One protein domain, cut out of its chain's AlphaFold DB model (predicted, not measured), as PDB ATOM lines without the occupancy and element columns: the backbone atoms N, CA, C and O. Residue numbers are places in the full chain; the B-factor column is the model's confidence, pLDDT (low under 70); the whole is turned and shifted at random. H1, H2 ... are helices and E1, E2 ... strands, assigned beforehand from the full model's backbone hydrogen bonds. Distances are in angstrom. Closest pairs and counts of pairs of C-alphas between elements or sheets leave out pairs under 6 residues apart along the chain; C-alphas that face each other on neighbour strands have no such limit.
ATOM      1  N   ILE A  34      14.057  66.232 166.965       97.62
ATOM      2  CA  ILE A  34      14.127  66.455 168.411       97.62
ATOM      3  C   ILE A  34      15.565  66.229 168.876       97.62
ATOM      4  O   ILE A  34      16.175  65.212 168.553       97.62
ATOM      5  N   TYR A  35      16.105  67.157 169.654       98.25
ATOM      6  CA  TYR A  35      17.471  67.137 170.160       98.25
ATOM      7  C   TYR A  35      17.517  66.731 171.633       98.25
ATOM      8  O   TYR A  35      16.761  67.243 172.466       98.25
ATOM      9  N   VAL A  36      18.471  65.858 171.959       98.06
ATOM     10  CA  VAL A  36      18.747  65.389 173.321       98.06
ATOM     11  C   VAL A  36      20.200  65.683 173.688       98.06
ATOM     12  O   VAL A  36      21.136  65.248 173.020       98.06
ATOM     13  N   SER A  37      20.409  66.418 174.777       97.69
ATOM     14  CA  SER A  37      21.712  66.852 175.282       97.69
ATOM     15  C   SER A  37      21.637  67.084 176.791       97.69
ATOM     16  O   SER A  37      20.829  67.885 177.255       97.69
ATOM     17  N   ARG A  38      22.553  66.484 177.566       95.81
ATOM     18  CA  ARG A  38      22.642  66.734 179.019       95.81
ATOM     19  C   ARG A  38      22.918  68.203 179.366       95.81
ATOM     20  O   ARG A  38      22.531  68.664 180.432       95.81
ATOM     21  N   LEU A  39      23.563  68.943 178.458       96.25
ATOM     22  CA  LEU A  39      23.826  70.382 178.623       96.25
ATOM     23  C   LEU A  39      22.716  71.256 178.009       96.25
ATOM     24  O   LEU A  39      22.888  72.464 177.891       96.25
ATOM     25  N   GLY A  40      21.618  70.653 177.546       94.31
ATOM     26  CA  GLY A  40      20.488  71.372 176.968       94.31
ATOM     27  C   GLY A  40      19.647  72.098 178.020       94.31
ATOM     28  O   GLY A  40      19.683  71.791 179.220       94.31
ATOM     29  N   GLY A  41      18.850  73.056 177.554       95.56
ATOM     30  CA  GLY A  41      17.907  73.815 178.372       95.56
ATOM     31  C   GLY A  41      16.782  72.962 178.962       95.56
ATOM     32  O   GLY A  41      16.279  73.301 180.029       95.56
ATOM     33  N   GLY A  42      16.445  71.829 178.335       95.38
ATOM     34  CA  GLY A  42      15.415  70.902 178.810       95.38
ATOM     35  C   GLY A  42      13.980  71.330 178.498       95.38
ATOM     36  O   GLY A  42      13.079  70.901 179.208       95.38
ATOM     37  N   SER A  43      13.771  72.192 177.499       95.56
ATOM     38  CA  SER A  43      12.473  72.818 177.230       95.56
ATOM     39  C   SER A  43      11.674  72.118 176.130       95.56
ATOM     40  O   SER A  43      10.713  71.425 176.442       95.56
ATOM     41  N   ASP A  44      12.028  72.305 174.857       95.38
ATOM     42  CA  ASP A  44      11.208  71.828 173.729       95.38
ATOM     43  C   ASP A  44      11.939  70.914 172.742       95.38
ATOM     44  O   ASP A  44      11.318  70.371 171.829       95.38
ATOM     45  N   GLY A  45      13.250  70.734 172.899       96.94
ATOM     46  CA  GLY A  45      14.012  69.833 172.049       96.94
ATOM     47  C   GLY A  45      14.181  70.292 170.604       96.94
ATOM     48  O   GLY A  45      14.700  69.513 169.817       96.94
ATOM     49  N   LYS A  46      13.783  71.508 170.211       97.25
ATOM     50  CA  LYS A  46      13.857  71.941 168.798       97.25
ATOM     51  C   LYS A  46      15.254  72.366 168.354       97.25
ATOM     52  O   LYS A  46      15.535  72.430 167.160       97.25
ATOM     53  N   THR A  47      16.134  72.664 169.306       97.62
ATOM     54  CA  THR A  47      17.522  73.073 169.064       97.62
ATOM     55  C   THR A  47      18.449  72.444 170.098       97.62
ATOM     56  O   THR A  47      17.998  71.988 171.146       97.62
ATOM     57  N   TRP A  48      19.765  72.496 169.877       97.88
ATOM     58  CA  TRP A  48      20.739  72.095 170.899       97.88
ATOM     59  C   TRP A  48      20.636  72.908 172.197       97.88
ATOM     60  O   TRP A  48      20.837  72.354 173.278       97.88
ATOM     61  N   ALA A  49      20.292  74.197 172.102       98.00
ATOM     62  CA  ALA A  49      20.118  75.069 173.262       98.00
ATOM     63  C   ALA A  49      18.881  74.685 174.084       98.00
ATOM     64  O   ALA A  49      18.919  74.718 175.310       98.00
ATOM     65  N   THR A  50      17.803  74.259 173.424       98.06
ATOM     66  CA  THR A  50      16.541  73.852 174.062       98.06
ATOM     67  C   THR A  50      16.393  72.336 174.221       98.06
ATOM     68  O   THR A  50      15.342  71.860 174.648       98.06
ATOM     69  N   ALA A  51      17.451  71.578 173.918       98.25
ATOM     70  CA  ALA A  51      17.474  70.120 173.910       98.25
ATOM     71  C   ALA A  51      17.006  69.507 175.236       98.25
ATOM     72  O   ALA A  51      17.336  70.013 176.314       98.25
ATOM     73  N   PHE A  52      16.294  68.380 175.155       98.25
ATOM     74  CA  PHE A  52      15.922  67.597 176.332       98.25
ATOM     75  C   PHE A  52      17.163  67.007 177.000       98.25
ATOM     76  O   PHE A  52      18.119  66.621 176.330       98.25
ATOM     77  N   ARG A  53      17.159  66.913 178.333       97.19
ATOM     78  CA  ARG A  53      18.309  66.385 179.087       97.19
ATOM     79  C   ARG A  53      18.353  64.861 179.152       97.19
ATOM     80  O   ARG A  53      19.404  64.317 179.471       97.19
ATOM     81  N   THR A  54      17.240  64.207 178.836       96.06
ATOM     82  CA  THR A  54      17.082  62.751 178.859       96.06
ATOM     83  C   THR A  54      16.588  62.241 177.510       96.06
ATOM     84  O   THR A  54      15.875  62.944 176.784       96.06
ATOM     85  N   ILE A  55      16.974  61.012 177.174       95.75
ATOM     86  CA  ILE A  55      16.531  60.297 175.977       95.75
ATOM     87  C   ILE A  55      15.029  60.042 176.078       95.75
ATOM     88  O   ILE A  55      14.313  60.329 175.119       95.75
ATOM     89  N   GLN A  56      14.532  59.604 177.242       95.62
ATOM     90  CA  GLN A  56      13.097  59.386 177.435       95.62
ATOM     91  C   GLN A  56      12.259  60.644 177.148       95.62
ATOM     92  O   GLN A  56      11.278  60.556 176.416       95.62
ATOM     93  N   ALA A  57      12.666  61.826 177.629       95.62
ATOM     94  CA  ALA A  57      11.923  63.060 177.354       95.62
ATOM     95  C   ALA A  57      11.925  63.421 175.858       95.62
ATOM     96  O   ALA A  57      10.919  63.894 175.335       95.62
ATOM     97  N   GLY A  58      13.028  63.147 175.152       95.69
ATOM     98  CA  GLY A  58      13.087  63.296 173.698       95.69
ATOM     99  C   GLY A  58      12.126  62.359 172.960       95.69
ATOM    100  O   GLY A  58      11.474  62.781 172.008       95.69
ATOM    101  N   LEU A  59      11.998  61.109 173.414       94.38
ATOM    102  CA  LEU A  59      11.043  60.142 172.859       94.38
ATOM    103  C   LEU A  59       9.587  60.524 173.166       94.38
ATOM    104  O   LEU A  59       8.718  60.392 172.306       94.38
ATOM    105  N   ASP A  60       9.313  61.030 174.368       94.06
ATOM    106  CA  ASP A  60       7.963  61.410 174.792       94.06
ATOM    107  C   ASP A  60       7.424  62.641 174.047       94.06
ATOM    108  O   ASP A  60       6.202  62.789 173.911       94.06
ATOM    109  N   ALA A  61       8.334  63.485 173.548       95.19
ATOM    110  CA  ALA A  61       8.058  64.690 172.770       95.19
ATOM    111  C   ALA A  61       7.780  64.430 171.277       95.19
ATOM    112  O   ALA A  61       7.463  65.370 170.545       95.19
ATOM    113  N   VAL A  62       7.879  63.180 170.810       93.31
ATOM    114  CA  VAL A  62       7.459  62.811 169.452       93.31
ATOM    115  C   VAL A  62       5.954  63.099 169.301       93.31
ATOM    116  O   VAL A  62       5.159  62.610 170.110       93.31
ATOM    117  N   PRO A  63       5.544  63.916 168.311       92.56
ATOM    118  CA  PRO A  63       4.193  64.475 168.276       92.56
ATOM    119  C   PRO A  63       3.119  63.463 167.857       92.56
ATOM    120  O   PRO A  63       1.975  63.584 168.295       92.56
ATOM    121  N   ASP A  64       3.466  62.479 167.028       90.50
ATOM    122  CA  ASP A  64       2.531  61.497 166.483       90.50
ATOM    123  C   ASP A  64       3.247  60.219 166.005       90.50
ATOM    124  O   ASP A  64       4.474  60.131 166.000       90.50
ATOM    125  N   ASP A  65       2.458  59.219 165.601       86.31
ATOM    126  CA  ASP A  65       2.939  57.892 165.201       86.31
ATOM    127  C   ASP A  65       3.058  57.722 163.670       86.31
ATOM    128  O   ASP A  65       3.233  56.605 163.183       86.31
ATOM    129  N   ALA A  66       2.971  58.796 162.873       87.81
ATOM    130  CA  ALA A  66       2.983  58.693 161.406       87.81
ATOM    131  C   ALA A  66       4.398  58.525 160.798       87.81
ATOM    132  O   ALA A  66       4.568  58.598 159.581       87.81
ATOM    133  N   GLY A  67       5.417  58.272 161.629       86.81
ATOM    134  CA  GLY A  67       6.788  57.968 161.201       86.81
ATOM    135  C   GLY A  67       7.571  59.179 160.677       86.81
ATOM    136  O   GLY A  67       7.064  60.294 160.625       86.81
ATOM    137  N   GLY A  68       8.843  58.990 160.318       88.88
ATOM    138  CA  GLY A  68       9.690  60.073 159.786       88.88
ATOM    139  C   GLY A  68      10.253  61.051 160.825       88.88
ATOM    140  O   GLY A  68      10.994  61.963 160.469       88.88
ATOM    141  N   HIS A  69       9.929  60.876 162.107       92.62
ATOM    142  CA  HIS A  69      10.518  61.647 163.202       92.62
ATOM    143  C   HIS A  69      11.970  61.243 163.456       92.62
ATOM    144  O   HIS A  69      12.326  60.067 163.349       92.62
ATOM    145  N   ARG A  70      12.796  62.210 163.866       93.69
ATOM    146  CA  ARG A  70      14.190  61.973 164.246       93.69
ATOM    147  C   ARG A  70      14.452  62.450 165.665       93.69
ATOM    148  O   ARG A  70      14.174  63.597 165.996       93.69
ATOM    149  N   VAL A  71      15.075  61.593 166.467       95.12
ATOM    150  CA  VAL A  71      15.649  61.971 167.763       95.12
ATOM    151  C   VAL A  71      17.168  61.950 167.634       95.12
ATOM    152  O   VAL A  71      17.769  60.899 167.421       95.12
ATOM    153  N   VAL A  72      17.791  63.126 167.710       96.75
ATOM    154  CA  VAL A  72      19.237  63.324 167.576       96.75
ATOM    155  C   VAL A  72      19.839  63.484 168.965       96.75
ATOM    156  O   VAL A  72      19.568  64.454 169.675       96.75
ATOM    157  N   VAL A  73      20.678  62.529 169.352       97.00
ATOM    158  CA  VAL A  73      21.332  62.507 170.663       97.00
ATOM    159  C   VAL A  73      22.761  63.011 170.516       97.00
ATOM    160  O   VAL A  73      23.500  62.559 169.639       97.00
ATOM    161  N   ARG A  74      23.166  63.965 171.358       97.00
ATOM    162  CA  ARG A  74      24.558  64.422 171.379       97.00
ATOM    163  C   ARG A  74      25.470  63.290 171.869       97.00
ATOM    164  O   ARG A  74      25.079  62.595 172.802       97.00
TER     165      ARG A  74
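What this domain is: This is residues 34 to 74 of the 113 residues of an uncharacterized protein of Planctomycetales bacterium 71-10 (UniProt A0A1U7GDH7). With little regular structure, this is a small rod of mostly loops: two short parallel strands, E1 and E2, side by side, with one short helix, H1, packed on them. The loop of residues 63 to 68 sticks out. The printed part has 41 residues, 13 of them in named elements, in the order E1, H1, E2, a mixed class. It is compact, with a radius of gyration of the C-alphas of 9.2 A and spans of 29 by 13 by 13 A.

How they stand to each other: E1, residues 34 to 36, and E2, residues 70 to 73, are parallel neighbours at 17 degrees. N 34 and O 70 are 2.8 A apart, within hydrogen-bond range. H1, residues 55 to 60, comes between them in the chain, a strand-helix-strand unit, two parallel neighbour strands joined through a helix, with a right-handed crossover. The closest C-alphas of E1 and H1 are those of Val 36 and Gly 58, 6.0 A apart; of H1 and E2, those of Gly 58 and Val 71, 6.6 A. In H1 every O i to N i+4 pair is within hydrogen-bond range.

Where its parts are: E1 begins at C-alpha 34 (14.127, 66.455, 168.411) and spans 6.8 A. H1 spans 8.7 A. E2 spans 9.6 A, ending at C-alpha 73 (21.332, 62.507, 170.663).

The domain as a whole: The C-alphas farthest apart, of Leu 39 and Ala 66, are 29.5 A apart. The link from E1 to H1 is long, 18 residues. The printed part has no cut, and no printed residue is under 70 in pLDDT.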